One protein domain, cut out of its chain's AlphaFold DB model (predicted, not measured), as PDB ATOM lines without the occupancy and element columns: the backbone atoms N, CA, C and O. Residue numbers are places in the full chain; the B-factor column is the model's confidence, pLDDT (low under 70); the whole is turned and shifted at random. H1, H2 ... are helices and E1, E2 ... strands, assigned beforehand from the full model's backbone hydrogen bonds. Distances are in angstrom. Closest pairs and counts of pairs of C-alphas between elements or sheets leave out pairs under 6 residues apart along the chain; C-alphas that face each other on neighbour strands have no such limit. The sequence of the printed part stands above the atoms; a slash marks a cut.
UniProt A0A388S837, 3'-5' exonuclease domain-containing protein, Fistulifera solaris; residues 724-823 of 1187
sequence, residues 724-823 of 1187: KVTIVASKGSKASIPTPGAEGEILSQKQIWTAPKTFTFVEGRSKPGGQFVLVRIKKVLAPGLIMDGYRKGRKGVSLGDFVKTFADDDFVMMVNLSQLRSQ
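This is residues 724 to 823 of the 1187 residues of the protein "3'-5' exonuclease domain-containing protein" of Fistulifera solaris (UniProt A0A388S837). A strongly twisted, curled sheet of five antiparallel strands makes one wall of a rounded body, with a small hairpin, E4 and E5, and a short helix, H1, set on one side of it. The long link from E2 to E3, residues 747 to 771, swings round the outside and is tied to E4 by a short pairing. The printed part has 100 residues, with the named elements in the order E1 E2 E3 E4 E5 H1 E6 E7; the class is mostly strand, though under half of the residues are in named elements. The sheet's order is E6 E3 E2 E1 E7, and the whole is compact, with a radius of gyration of the C-alphas of 12.3 A and spans of 31 by 30 by 27 A.

In the large sheet E1, residues 724 to 727, E2, residues 742 to 746, and E3, residues 772 to 780, form a meander, each strand the antiparallel neighbour of the one before. E1 and E2 are a hairpin, with N 727 and O 742 2.8 A apart; E2 and E3 are another, with N 776 and O 745 2.9 A apart. The edge strand E6, residues 812 to 816, is antiparallel to E3, with N 815 and O 773 at 2.8 A. The other edge strand, E7, residues 820 to 822, is antiparallel to E1, with N 726 and O 821 at 3.0 A. The N and O pairs named here are within hydrogen-bond range. E3 bends by 72 degrees at residue 777. H1, residues 799 to 806, is on the sheet at a height over the sheet of 9.2 A, over none of its strands, but only just: 2 of its C-alphas fall on E6 and 2 on E3. Its closest C-alphas to E3 are those of Leu 799 and Val 780, 7.1 A apart. Every O i to N i+4 pair in H1 is within hydrogen-bond range. E4, residues 786 to 792, and E5, residues 795 to 798, are an antiparallel hairpin, with N 787 and O 797 within hydrogen-bond range at 2.9 A. The closest C-alphas of E4 and E6 are those of Asp 788 and Asn 816, 6.4 A apart. E5 and E6 are apart.

E1 begins at C-alpha 724, (42.242, -24.408, -51.878). E3 is the longest strand, 19.1 A from first to last C-alpha; E6 measures 13.4 A, E2 12.8 A, E4 11.4 A and H1 10.8 A. H1 ends at C-alpha 806, (45.312, -4.967, -44.174), and E7 ends at C-alpha 822, (42.383, -29.465, -48.012).

The C-alphas of Gly 793 and Gln 823 are the two farthest apart, 33.6 A. The printed part has no cut. The links E1 to E2 and E2 to E3 are long; the other links are tight. Residues 760 to 761 pair antiparallel with residues 790 to 791 of E4. Mean pLDDT of the printed part is 77.7, and 18 residues are under 70, among them residues 729 to 740.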
ATOM      1  N   LYS A 724      43.168 -25.039 -52.830       88.56
ATOM      2  CA  LYS A 724      42.242 -24.408 -51.878       88.56
ATOM      3  C   LYS A 724      42.368 -25.042 -50.493       88.56
ATOM      4  O   LYS A 724      42.400 -26.271 -50.362       88.56
ATOM      5  N   VAL A 725      42.410 -24.208 -49.460       88.06
ATOM      6  CA  VAL A 725      42.632 -24.628 -48.075       88.06
ATOM      7  C   VAL A 725      41.746 -23.884 -47.086       88.06
ATOM      8  O   VAL A 725      41.466 -22.699 -47.241       88.06
ATOM      9  N   THR A 726      41.367 -24.591 -46.026       84.88
ATOM     10  CA  THR A 726      40.774 -24.004 -44.823       84.88
ATOM     11  C   THR A 726      41.844 -23.942 -43.735       84.88
ATOM     12  O   THR A 726      42.566 -24.920 -43.509       84.88
ATOM     13  N   ILE A 727      41.946 -22.789 -43.076       85.06
ATOM     14  CA  ILE A 727      42.735 -22.586 -41.860       85.06
ATOM     15  C   ILE A 727      41.881 -22.985 -40.661       85.06
ATOM     16  O   ILE A 727      40.729 -22.572 -40.558       85.06
ATOM     17  N   VAL A 728      42.462 -23.757 -39.752       75.06
ATOM     18  CA  VAL A 728      41.887 -24.154 -38.460       75.06
ATOM     19  C   VAL A 728      42.909 -23.901 -37.345       75.06
ATOM     20  O   VAL A 728      44.046 -23.491 -37.617       75.06
ATOM     21  N   ALA A 729      42.554 -24.136 -36.084       66.31
ATOM     22  CA  ALA A 729      43.503 -23.956 -34.995       66.31
ATOM     23  C   ALA A 729      44.669 -24.957 -35.056       66.31
ATOM     24  O   ALA A 729      44.555 -26.083 -35.557       66.31
ATOM     25  N   SER A 730      45.824 -24.546 -34.528       57.81
ATOM     26  CA  SER A 730      46.947 -25.457 -34.333       57.81
ATOM     27  C   SER A 730      46.621 -26.482 -33.243       57.81
ATOM     28  O   SER A 730      45.827 -26.246 -32.329       57.81
ATOM     29  N   LYS A 731      47.208 -27.678 -33.362       45.41
ATOM     30  CA  LYS A 731      46.975 -28.784 -32.422       45.41
ATOM     31  C   LYS A 731      47.447 -28.388 -31.020       45.41
ATOM     32  O   LYS A 731      48.650 -28.289 -30.804       45.41
ATOM     33  N   GLY A 732      46.506 -28.217 -30.091       42.25
ATOM     34  CA  GLY A 732      46.779 -27.747 -28.727       42.25
ATOM     35  C   GLY A 732      46.469 -26.263 -28.485       42.25
ATOM     36  O   GLY A 732      46.797 -25.754 -27.420       42.25
ATOM     37  N   SER A 733      45.834 -25.563 -29.432       38.78
ATOM     38  CA  SER A 733      45.105 -24.324 -29.120       38.78
ATOM     39  C   SER A 733      43.911 -24.611 -28.185       38.78
ATOM     40  O   SER A 733      43.577 -25.775 -27.958       38.78
ATOM     41  N   LYS A 734      43.248 -23.568 -27.655       33.62
ATOM     42  CA  LYS A 734      42.130 -23.627 -26.672       33.62
ATOM     43  C   LYS A 734      40.799 -24.127 -27.260       33.62
ATOM     44  O   LYS A 734      39.735 -23.550 -27.047       33.62
ATOM     45  N   ALA A 735      40.909 -25.133 -28.112       31.52
ATOM     46  CA  ALA A 735      40.093 -25.297 -29.288       31.52
ATOM     47  C   ALA A 735      40.233 -26.775 -29.755       31.52
ATOM     48  O   ALA A 735      41.363 -27.239 -29.923       31.52
ATOM     49  N   SER A 736      39.138 -27.537 -29.955       34.75
ATOM     50  CA  SER A 736      39.153 -28.984 -30.300       34.75
ATOM     51  C   SER A 736      38.183 -29.727 -31.335       34.75
ATOM     52  O   SER A 736      38.611 -30.821 -31.658       34.75
ATOM     53  N   ILE A 737      37.033 -29.328 -31.978       37.94
ATOM     54  CA  ILE A 737      36.601 -29.788 -33.375       37.94
ATOM     55  C   ILE A 737      36.891 -28.689 -34.403       37.94
ATOM     56  O   ILE A 737      36.389 -27.596 -34.196       37.94
ATOM     57  N   PRO A 738      37.585 -28.932 -35.527       48.34
ATOM     58  CA  PRO A 738      38.340 -27.861 -36.174       48.34
ATOM     59  C   PRO A 738      37.486 -26.791 -36.861       48.34
ATOM     60  O   PRO A 738      36.978 -27.011 -37.957       48.34
ATOM     61  N   THR A 739      37.348 -25.641 -36.204       51.22
ATOM     62  CA  THR A 739      36.566 -24.492 -36.649       51.22
ATOM     63  C   THR A 739      37.285 -23.854 -37.833       51.22
ATOM     64  O   THR A 739      38.469 -23.520 -37.720       51.22
ATOM     65  N   PRO A 740      36.616 -23.666 -38.981       68.12
ATOM     66  CA  PRO A 740      37.146 -22.839 -40.053       68.12
ATOM     67  C   PRO A 740      37.422 -21.427 -39.520       68.12
ATOM     68  O   PRO A 740      36.499 -20.676 -39.233       68.12
ATOM     69  N   GLY A 741      38.696 -21.076 -39.357       75.19
ATOM     70  CA  GLY A 741      39.123 -19.740 -38.944       75.19
ATOM     71  C   GLY A 741      39.254 -18.786 -40.124       75.19
ATOM     72  O   GLY A 741      38.941 -17.605 -39.999       75.19
ATOM     73  N   ALA A 742      39.666 -19.312 -41.279       85.38
ATOM     74  CA  ALA A 742      39.695 -18.611 -42.558       85.38
ATOM     75  C   ALA A 742      39.701 -19.594 -43.740       85.38
ATOM     76  O   ALA A 742      40.054 -20.767 -43.592       85.38
ATOM     77  N   GLU A 743      39.375 -19.097 -44.930       89.56
ATOM     78  CA  GLU A 743      39.502 -19.811 -46.202       89.56
ATOM     79  C   GLU A 743      40.503 -19.104 -47.121       89.56
ATOM     80  O   GLU A 743      40.645 -17.879 -47.090       89.56
ATOM     81  N   GLY A 744      41.213 -19.874 -47.947       91.25
ATOM     82  CA  GLY A 744      42.262 -19.340 -48.805       91.25
ATOM     83  C   GLY A 744      42.821 -20.338 -49.816       91.25
ATOM     84  O   GLY A 744      42.274 -21.418 -50.038       91.25
ATOM     85  N   GLU A 745      43.940 -19.978 -50.439       92.94
ATOM     86  CA  GLU A 745      44.653 -20.825 -51.400       92.94
ATOM     87  C   GLU A 745      46.172 -20.775 -51.209       92.94
ATOM     88  O   GLU A 745      46.755 -19.734 -50.895       92.94
ATOM     89  N   ILE A 746      46.829 -21.920 -51.399       89.69
ATOM     90  CA  ILE A 746      48.287 -22.040 -51.332       89.69
ATOM     91  C   ILE A 746      48.908 -21.297 -52.523       89.69
ATOM     92  O   ILE A 746      48.564 -21.551 -53.677       89.69
ATOM     93  N   LEU A 747      49.854 -20.395 -52.252       88.88
ATOM     94  CA  LEU A 747      50.573 -19.636 -53.280       88.88
ATOM     95  C   LEU A 747      51.837 -20.362 -53.774       88.88
ATOM     96  O   LEU A 747      52.183 -21.463 -53.335       88.88
ATOM     97  N   SER A 748      52.565 -19.737 -54.701       81.12
ATOM     98  CA  SER A 748      53.872 -20.228 -55.143       81.12
ATOM     99  C   SER A 748      54.901 -20.121 -54.016       81.12
ATOM    100  O   SER A 748      55.345 -19.032 -53.655       81.12
ATOM    101  N   GLN A 749      55.367 -21.269 -53.515       81.56
ATOM    102  CA  GLN A 749      56.349 -21.363 -52.423       81.56
ATOM    103  C   GLN A 749      57.779 -20.915 -52.822       81.56
ATOM    104  O   GLN A 749      58.748 -21.216 -52.133       81.56
ATOM    105  N   LYS A 750      57.923 -20.197 -53.947       74.31
ATOM    106  CA  LYS A 750      59.148 -19.500 -54.376       74.31
ATOM    107  C   LYS A 750      59.134 -18.000 -54.042       74.31
ATOM    108  O   LYS A 750      60.162 -17.345 -54.201       74.31
ATOM    109  N   GLN A 751      57.993 -17.446 -53.625       76.81
ATOM    110  CA  GLN A 751      57.863 -16.027 -53.285       76.81
ATOM    111  C   GLN A 751      58.555 -15.687 -51.955       76.81
ATOM    112  O   GLN A 751      58.580 -16.489 -51.021       76.81
ATOM    113  N   ILE A 752      59.104 -14.473 -51.881       75.88
ATOM    114  CA  ILE A 752      59.528 -13.836 -50.629       75.88
ATOM    115  C   ILE A 752      58.296 -13.143 -50.042       75.88
ATOM    116  O   ILE A 752      57.562 -12.479 -50.771       75.88
ATOM    117  N   TRP A 753      58.077 -13.297 -48.739       82.50
ATOM    118  CA  TRP A 753      56.991 -12.653 -48.006       82.50
ATOM    119  C   TRP A 753      57.558 -11.920 -46.797       82.50
ATOM    120  O   TRP A 753      58.384 -12.469 -46.073       82.50
ATOM    121  N   THR A 754      57.112 -10.691 -46.567       76.94
ATOM    122  CA  THR A 754      57.563  -9.870 -45.441       76.94
ATOM    123  C   THR A 754      56.404  -9.687 -44.476       76.94
ATOM    124  O   THR A 754      55.338  -9.227 -44.881       76.94
ATOM    125  N   ALA A 755      56.611 -10.030 -43.203       75.31
ATOM    126  CA  ALA A 755      55.604  -9.808 -42.174       75.31
ATOM    127  C   ALA A 755      55.289  -8.304 -42.024       75.31
ATOM    128  O   ALA A 755      56.210  -7.483 -42.099       75.31
ATOM    129  N   PRO A 756      54.018  -7.920 -41.794       80.44
ATOM    130  CA  PRO A 756      53.665  -6.535 -41.501       80.44
ATOM    131  C   PRO A 756      54.429  -5.996 -40.289       80.44
ATOM    132  O   PRO A 756      54.578  -6.697 -39.290       80.44
ATOM    133  N   LYS A 757      54.847  -4.724 -40.336       80.06
ATOM    134  CA  LYS A 757      55.597  -4.061 -39.245       80.06
ATOM    135  C   LYS A 757      54.867  -4.064 -37.889       80.06
ATOM    136  O   LYS A 757      55.499  -3.835 -36.864       80.06
ATOM    137  N   THR A 758      53.558  -4.315 -37.876       82.31
ATOM    138  CA  THR A 758      52.717  -4.451 -36.679       82.31
ATOM    139  C   THR A 758      52.965  -5.733 -35.873       82.31
ATOM    140  O   THR A 758      52.553  -5.783 -34.711       82.31
ATOM    141  N   PHE A 759      53.632  -6.748 -36.443       84.50
ATOM    142  CA  PHE A 759      53.844  -8.062 -35.821       84.50
ATOM    143  C   PHE A 759      55.269  -8.582 -36.023       84.50
ATOM    144  O   PHE A 759      55.907  -8.329 -37.043       84.50
ATOM    145  N   THR A 760      55.746  -9.407 -35.093       80.81
ATOM    146  CA  THR A 760      56.926 -10.250 -35.316       80.81
ATOM    147  C   THR A 760      56.498 -11.664 -35.706       80.81
ATOM    148  O   THR A 760      55.509 -12.201 -35.201       80.81
ATOM    149  N   PHE A 761      57.248 -12.276 -36.623       83.69
ATOM    150  CA  PHE A 761      57.042 -13.646 -37.087       83.69
ATOM    151  C   PHE A 761      58.369 -14.399 -37.074       83.69
ATOM    152  O   PHE A 761      59.322 -13.926 -37.692       83.69
ATOM    153  N   VAL A 762      58.417 -15.535 -36.363       70.25
ATOM    154  CA  VAL A 762      59.513 -16.532 -36.309       70.25
ATOM    155  C   VAL A 762      60.891 -15.967 -36.705       70.25
ATOM    156  O   VAL A 762      61.409 -16.253 -37.785       70.25
ATOM    157  N   GLU A 763      61.448 -15.114 -35.836       67.19
ATOM    158  CA  GLU A 763      62.797 -14.521 -35.952       67.19
ATOM    159  C   GLU A 763      63.098 -13.816 -37.295       67.19
ATOM    160  O   GLU A 763      64.225 -13.807 -37.779       67.19
ATOM    161  N   GLY A 764      62.084 -13.196 -37.911       65.62
ATOM    162  CA  GLY A 764      62.235 -12.428 -39.153       65.62
ATOM    163  C   GLY A 764      62.220 -13.276 -40.430       65.62
ATOM    164  O   GLY A 764      62.642 -12.804 -41.488       65.62
ATOM    165  N   ARG A 765      61.735 -14.523 -40.363       74.12
ATOM    166  CA  ARG A 765      61.630 -15.426 -41.520       74.12
ATOM    167  C   ARG A 765      60.815 -14.804 -42.662       74.12
ATOM    168  O   ARG A 765      59.619 -14.580 -42.521       74.12
ATOM    169  N   SER A 766      61.455 -14.646 -43.823       71.94
ATOM    170  CA  SER A 766      60.876 -14.012 -45.019       71.94
ATOM    171  C   SER A 766      60.620 -14.953 -46.210       71.94
ATOM    172  O   SER A 766      60.328 -14.512 -47.324       71.94
ATOM    173  N   LYS A 767      60.758 -16.271 -46.014       73.50
ATOM    174  CA  LYS A 767      60.529 -17.296 -47.048       73.50
ATOM    175  C   LYS A 767      59.761 -18.495 -46.473       73.50
ATOM    176  O   LYS A 767      60.060 -18.898 -45.342       73.50
ATOM    177  N   PRO A 768      58.827 -19.101 -47.232       76.06
ATOM    178  CA  PRO A 768      58.180 -20.352 -46.842       76.06
ATOM    179  C   PRO A 768      59.193 -21.501 -46.731       76.06
ATOM    180  O   PRO A 768      60.212 -21.524 -47.422       76.06
ATOM    181  N   GLY A 769      58.927 -22.457 -45.837       68.88
ATOM    182  CA  GLY A 769      59.827 -23.582 -45.581       68.88
ATOM    183  C   GLY A 769      59.647 -24.273 -44.224       68.88
ATOM    184  O   GLY A 769      59.129 -23.715 -43.250       68.88
ATOM    185  N   GLY A 770      60.125 -25.520 -44.151       75.62
ATOM    186  CA  GLY A 770      60.083 -26.369 -42.955       75.62
ATOM    187  C   GLY A 770      58.684 -26.925 -42.671       75.62
ATOM    188  O   GLY A 770      58.342 -28.013 -43.146       75.62
ATOM    189  N   GLN A 771      57.906 -26.173 -41.887       78.06
ATOM    190  CA  GLN A 771      56.488 -26.421 -41.590       78.06
ATOM    191  C   GLN A 771      55.562 -25.274 -42.038       78.06
ATOM    192  O   GLN A 771      54.352 -25.454 -42.011       78.06
ATOM    193  N   PHE A 772      56.092 -24.123 -42.468       86.69
ATOM    194  CA  PHE A 772      55.277 -22.969 -42.864       86.69
ATOM    195  C   PHE A 772      55.184 -22.838 -44.384       86.69
ATOM    196  O   PHE A 772      56.200 -22.954 -45.074       86.69
ATOM    197  N   VAL A 773      53.987 -22.538 -44.883       87.69
ATOM    198  CA  VAL A 773      53.692 -22.308 -46.304       87.69
ATOM    199  C   VAL A 773      52.986 -20.973 -46.512       87.69
ATOM    200  O   VAL A 773      52.309 -20.473 -45.618       87.69
ATOM    201  N   LEU A 774      53.152 -20.389 -47.694       90.81
ATOM    202  CA  LEU A 774      52.513 -19.133 -48.076       90.81
ATOM    203  C   LEU A 774      51.077 -19.378 -48.568       90.81
ATOM    204  O   LEU A 774      50.878 -20.190 -49.477       90.81
ATOM    205  N   VAL A 775      50.107 -18.669 -47.989       92.00
ATOM    206  CA  VAL A 775      48.667 -18.782 -48.282       92.00
ATOM    207  C   VAL A 775      48.083 -17.386 -48.501       92.00
ATOM    208  O   VAL A 775      48.398 -16.459 -47.753       92.00
ATOM    209  N   ARG A 776      47.223 -17.235 -49.512       93.19
ATOM    210  CA  ARG A 776      46.353 -16.063 -49.678       93.19
ATOM    211  C   ARG A 776      45.014 -16.350 -49.014       93.19
ATOM    212  O   ARG A 776      44.331 -17.286 -49.427       93.19
ATOM    213  N   ILE A 777      44.676 -15.576 -47.994       93.50
ATOM    214  CA  ILE A 777      43.360 -15.564 -47.357       93.50
ATOM    215  C   ILE A 777      42.371 -14.895 -48.312       93.50
ATOM    216  O   ILE A 777      42.756 -14.034 -49.098       93.50
ATOM    217  N   LYS A 778      41.116 -15.345 -48.297       91.12
ATOM    218  CA  LYS A 778      40.013 -14.766 -49.086       91.12
ATOM    219  C   LYS A 778      38.763 -14.475 -48.260       91.12
ATOM    220  O   LYS A 778      37.839 -13.849 -48.768       91.12
ATOM    221  N   LYS A 779      38.707 -15.007 -47.038       88.56
ATOM    222  CA  LYS A 779      37.616 -14.840 -46.081       88.56
ATOM    223  C   LYS A 779      38.093 -15.254 -44.694       88.56
ATOM    224  O   LYS A 779      38.652 -16.344 -44.550       88.56
ATOM    225  N   VAL A 780      37.834 -14.440 -43.682       85.50
ATOM    226  CA  VAL A 780      37.994 -14.782 -42.268       85.50
ATOM    227  C   VAL A 780      36.634 -15.206 -41.709       85.50
ATOM    228  O   VAL A 780      35.579 -14.721 -42.108       85.50
ATOM    229  N   LEU A 781      36.657 -16.201 -40.826       78.94
ATOM    230  CA  LEU A 781      35.473 -16.877 -40.289       78.94
ATOM    231  C   LEU A 781      35.474 -16.917 -38.753       78.94
ATOM    232  O   LEU A 781      34.414 -16.804 -38.151       78.94
ATOM    233  N   ALA A 782      36.650 -16.990 -38.120       76.62
ATOM    234  CA  ALA A 782      36.819 -16.794 -36.679       76.62
ATOM    235  C   ALA A 782      37.964 -15.791 -36.425       76.62
ATOM    236  O   ALA A 782      39.124 -16.196 -36.285       76.62
ATOM    237  N   PRO A 783      37.683 -14.472 -36.380       82.38
ATOM    238  CA  PRO A 783      38.706 -13.438 -36.228       82.38
ATOM    239  C   PRO A 783      39.565 -13.585 -34.965       82.38
ATOM    240  O   PRO A 783      40.728 -13.199 -34.978       82.38
ATOM    241  N   GLY A 784      39.041 -14.170 -33.886       76.25
ATOM    242  CA  GLY A 784      39.784 -14.420 -32.650       76.25
ATOM    243  C   GLY A 784      40.821 -15.545 -32.734       76.25
ATOM    244  O   GLY A 784      41.599 -15.710 -31.792       76.25
ATOM    245  N   LEU A 785      40.870 -16.316 -33.830       77.38
ATOM    246  CA  LEU A 785      41.802 -17.434 -33.958       77.38
ATOM    247  C   LEU A 785      43.260 -16.952 -33.946       77.38
ATOM    248  O   LEU A 785      43.697 -16.226 -34.840       77.38
ATOM    249  N   ILE A 786      44.021 -17.401 -32.947       81.19
ATOM    250  CA  ILE A 786      45.455 -17.127 -32.810       81.19
ATOM    251  C   ILE A 786      46.261 -17.951 -33.822       81.19
ATOM    252  O   ILE A 786      46.046 -19.154 -33.971       81.19
ATOM    253  N   MET A 787      47.222 -17.303 -34.483       84.56
ATOM    254  CA  MET A 787      48.031 -17.894 -35.553       84.56
ATOM    255  C   MET A 787      49.444 -18.284 -35.090       84.56
ATOM    256  O   MET A 787      50.127 -17.526 -34.392       84.56
ATOM    257  N   ASP A 788      49.906 -19.470 -35.504       81.88
ATOM    258  CA  ASP A 788      51.216 -20.018 -35.129       81.88
ATOM    259  C   ASP A 788      52.376 -19.121 -35.591       81.88
ATOM    260  O   ASP A 788      52.417 -18.638 -36.722       81.88
ATOM    261  N   GLY A 789      53.383 -18.953 -34.730       79.81
ATOM    262  CA  GLY A 789      54.625 -18.244 -35.058       79.81
ATOM    263  C   GLY A 789      54.563 -16.711 -35.008       79.81
ATOM    264  O   GLY A 789      55.619 -16.081 -35.101       79.81
ATOM    265  N   TYR A 790      53.382 -16.115 -34.815       86.25
ATOM    266  CA  TYR A 790      53.183 -14.661 -34.746       86.25
ATOM    267  C   TYR A 790      53.100 -14.118 -33.312       86.25
ATOM    268  O   TYR A 790      52.499 -14.739 -32.426       86.25
ATOM    269  N   ARG A 791      53.669 -12.928 -33.072       80.31
ATOM    270  CA  ARG A 791      53.589 -12.199 -31.793       80.31
ATOM    271  C   ARG A 791      53.426 -10.686 -31.983       80.31
ATOM    272  O   ARG A 791      53.952 -10.100 -32.927       80.31
ATOM    273  N   LYS A 792      52.735 -10.049 -31.032       79.75
ATOM    274  CA  LYS A 792      52.689  -8.592 -30.834       79.75
ATOM    275  C   LYS A 792      53.169  -8.296 -29.413       79.75
ATOM    276  O   LYS A 792      52.423  -8.444 -28.442       79.75
ATOM    277  N   GLY A 793      54.458  -7.984 -29.274       77.69
ATOM    278  CA  GLY A 793      55.127  -7.978 -27.970       77.69
ATOM    279  C   GLY A 793      55.026  -9.354 -27.300       77.69
ATOM    280  O   GLY A 793      55.463 -10.353 -27.866       77.69
ATOM    281  N   ARG A 794      54.412  -9.420 -26.111       57.78
ATOM    282  CA  ARG A 794      54.170 -10.680 -25.380       57.78
ATOM    283  C   ARG A 794      52.883 -11.420 -25.797       57.78
ATOM    284  O   ARG A 794      52.721 -12.576 -25.417       57.78
ATOM    285  N   LYS A 795      51.970 -10.794 -26.553       69.50
ATOM    286  CA  LYS A 795      50.670 -11.387 -26.933       69.50
ATOM    287  C   LYS A 795      50.766 -12.179 -28.247       69.50
ATOM    288  O   LYS A 795      51.594 -11.873 -29.107       69.50
ATOM    289  N   GLY A 796      49.919 -13.200 -28.398       79.44
ATOM    290  CA  GLY A 796      49.661 -13.844 -29.695       79.44
ATOM    291  C   GLY A 796      48.955 -12.888 -30.662       79.44
ATOM    292  O   GLY A 796      48.439 -11.857 -30.234       79.44
ATOM    293  N   VAL A 797      48.948 -13.222 -31.953       85.50
ATOM    294  CA  VAL A 797      48.277 -12.436 -33.005       85.50
ATOM    295  C   VAL A 797      47.101 -13.241 -33.542       85.50
ATOM    296  O   VAL A 797      47.267 -14.420 -33.861       85.50
ATOM    297  N   SER A 798      45.933 -12.610 -33.615       87.25
ATOM    298  CA  SER A 798      44.695 -13.202 -34.128       87.25
ATOM    299  C   SER A 798      44.501 -12.919 -35.622       87.25
ATOM    300  O   SER A 798      45.063 -11.953 -36.139       87.25
ATOM    301  N   LEU A 799      43.681 -13.701 -36.332       85.69
ATOM    302  CA  LEU A 799      43.300 -13.389 -37.721       85.69
ATOM    303  C   LEU A 799      42.676 -11.985 -37.851       85.69
ATOM    304  O   LEU A 799      42.971 -11.263 -38.798       85.69
ATOM    305  N   GLY A 800      41.902 -11.546 -36.860       83.94
ATOM    306  CA  GLY A 800      41.329 -10.203 -36.796       83.94
ATOM    307  C   GLY A 800      42.370  -9.090 -36.635       83.94
ATOM    308  O   GLY A 800      42.109  -7.957 -37.029       83.94
ATOM    309  N   ASP A 801      43.565  -9.381 -36.112       86.94
ATOM    310  CA  ASP A 801      44.679  -8.427 -36.124       86.94
ATOM    311  C   ASP A 801      45.293  -8.290 -37.531       86.94
ATOM    312  O   ASP A 801      45.728  -7.194 -37.897       86.94
ATOM    313  N   PHE A 802      45.282  -9.354 -38.349       88.12
ATOM    314  CA  PHE A 802      45.641  -9.258 -39.769       88.12
ATOM    315  C   PHE A 802      44.606  -8.432 -40.537       88.12
ATOM    316  O   PHE A 802      45.002  -7.471 -41.192       88.12
ATOM    317  N   VAL A 803      43.305  -8.707 -40.377       86.31
ATOM    318  CA  VAL A 803      42.227  -7.912 -41.008       86.31
ATOM    319  C   VAL A 803      42.358  -6.427 -40.645       86.31
ATOM    320  O   VAL A 803      42.369  -5.574 -41.523       86.31
ATOM    321  N   LYS A 804      42.599  -6.092 -39.369       86.44
ATOM    322  CA  LYS A 804      42.871  -4.703 -38.928       86.44
ATOM    323  C   LYS A 804      44.152  -4.087 -39.507       86.44
ATOM    324  O   LYS A 804      44.282  -2.869 -39.512       86.44
ATOM    325  N   THR A 805      45.115  -4.902 -39.937       86.69
ATOM    326  CA  THR A 805      46.394  -4.447 -40.512       86.69
ATOM    327  C   THR A 805      46.307  -4.237 -42.024       86.69
ATOM    328  O   THR A 805      46.981  -3.353 -42.545       86.69
ATOM    329  N   PHE A 806      45.498  -5.039 -42.721       86.12
ATOM    330  CA  PHE A 806      45.312  -4.967 -44.174       86.12
ATOM    331  C   PHE A 806      44.039  -4.214 -44.600       86.12
ATOM    332  O   PHE A 806      43.937  -3.836 -45.762       86.12
ATOM    333  N   ALA A 807      43.120  -3.952 -43.662       86.00
ATOM    334  CA  ALA A 807      41.791  -3.366 -43.867       86.00
ATOM    335  C   ALA A 807      40.845  -4.187 -44.777       86.00
ATOM    336  O   ALA A 807      39.840  -3.661 -45.247       86.00
ATOM    337  N   ASP A 808      41.152  -5.470 -44.986       84.56
ATOM    338  CA  ASP A 808      40.416  -6.418 -45.831       84.56
ATOM    339  C   ASP A 808      40.652  -7.862 -45.325       84.56
ATOM    340  O   ASP A 808      41.605  -8.126 -44.582       84.56
ATOM    341  N   ASP A 809      39.797  -8.792 -45.747       81.75
ATOM    342  CA  ASP A 809      39.938 -10.244 -45.590       81.75
ATOM    343  C   ASP A 809      40.865 -10.864 -46.660       81.75
ATOM    344  O   ASP A 809      41.388 -11.964 -46.458       81.75
ATOM    345  N   ASP A 810      41.095 -10.183 -47.792       89.81
ATOM    346  CA  ASP A 810      42.068 -10.606 -48.810       89.81
ATOM    347  C   ASP A 810      43.494 -10.146 -48.461       89.81
ATOM    348  O   ASP A 810      43.944  -9.050 -48.806       89.81
ATOM    349  N   PHE A 811      44.242 -11.018 -47.781       91.38
ATOM    350  CA  PHE A 811      45.649 -10.786 -47.455       91.38
ATOM    351  C   PHE A 811      46.498 -12.055 -47.578       91.38
ATOM    352  O   PHE A 811      46.019 -13.185 -47.512       91.38
ATOM    353  N   VAL A 812      47.811 -11.884 -47.744       89.94
ATOM    354  CA  VAL A 812      48.766 -13.001 -47.834       89.94
ATOM    355  C   VAL A 812      49.508 -13.158 -46.512       89.94
ATOM    356  O   VAL A 812      50.060 -12.185 -45.997       89.94
ATOM    357  N   MET A 813      49.588 -14.387 -45.996       90.81
ATOM    358  CA  MET A 813      50.341 -14.715 -44.782       90.81
ATOM    359  C   MET A 813      51.062 -16.070 -44.867       90.81
ATOM    360  O   MET A 813      50.790 -16.892 -45.746       90.81
ATOM    361  N   MET A 814      51.985 -16.319 -43.935       90.00
ATOM    362  CA  MET A 814      52.607 -17.632 -43.755       90.00
ATOM    363  C   MET A 814      51.848 -18.434 -42.697       90.00
ATOM    364  O   MET A 814      51.685 -17.990 -41.568       90.00
ATOM    365  N   VAL A 815      51.411 -19.642 -43.045       88.88
ATOM    366  CA  VAL A 815      50.589 -20.501 -42.182       88.88
ATOM    367  C   VAL A 815      51.326 -21.807 -41.905       88.88
ATOM    368  O   VAL A 815      51.979 -22.360 -42.794       88.88
ATOM    369  N   ASN A 816      51.248 -22.312 -40.672       86.31
ATOM    370  CA  ASN A 816      51.793 -23.624 -40.329       86.31
ATOM    371  C   ASN A 816      50.940 -24.733 -40.975       86.31
ATOM    372  O   ASN A 816      49.714 -24.689 -40.924       86.31
ATOM    373  N   LEU A 817      51.568 -25.764 -41.543       80.25
ATOM    374  CA  LEU A 817      50.885 -26.948 -42.082       80.25
ATOM    375  C   LEU A 817      50.005 -27.654 -41.033       80.25
ATOM    376  O   LEU A 817      48.990 -28.249 -41.395       80.25
ATOM    377  N   SER A 818      50.335 -27.529 -39.741       73.81
ATOM    378  CA  SER A 818      49.482 -27.974 -38.624       73.81
ATOM    379  C   SER A 818      48.073 -27.355 -38.659       73.81
ATOM    380  O   SER A 818      47.106 -28.012 -38.263       73.81
ATOM    381  N   GLN A 819      47.942 -26.132 -39.183       78.69
ATOM    382  CA  GLN A 819      46.711 -25.342 -39.266       78.69
ATOM    383  C   GLN A 819      45.961 -25.491 -40.600       78.69
ATOM    384  O   GLN A 819      44.871 -24.946 -40.725       78.69
ATOM    385  N   LEU A 820      46.493 -26.204 -41.602       83.75
ATOM    386  CA  LEU A 820      45.893 -26.256 -42.945       83.75
ATOM    387  C   LEU A 820      45.193 -27.581 -43.262       83.75
ATOM    388  O   LEU A 820      45.734 -28.665 -43.014       83.75
ATOM    389  N   ARG A 821      44.006 -27.489 -43.870       81.19
ATOM    390  CA  ARG A 821      43.185 -28.616 -44.349       81.19
ATOM    391  C   ARG A 821      42.818 -28.418 -45.818       81.19
ATOM    392  O   ARG A 821      42.602 -27.290 -46.252       81.19
ATOM    393  N   SER A 822      42.746 -29.503 -46.587       74.44
ATOM    394  CA  SER A 822      42.383 -29.465 -48.012       74.44
ATOM    395  C   SER A 822      40.879 -29.254 -48.207       74.44
ATOM    396  O   SER A 822      40.099 -30.072 -47.713       74.44
ATOM    397  N   GLN A 823      40.471 -28.255 -48.994       67.44
ATOM    398  CA  GLN A 823      39.109 -28.225 -49.538       67.44
ATOM    399  C   GLN A 823      38.989 -29.242 -50.684       67.44
ATOM    400  O   GLN A 823      39.899 -29.363 -51.506       67.44
TER     401      GLN A 823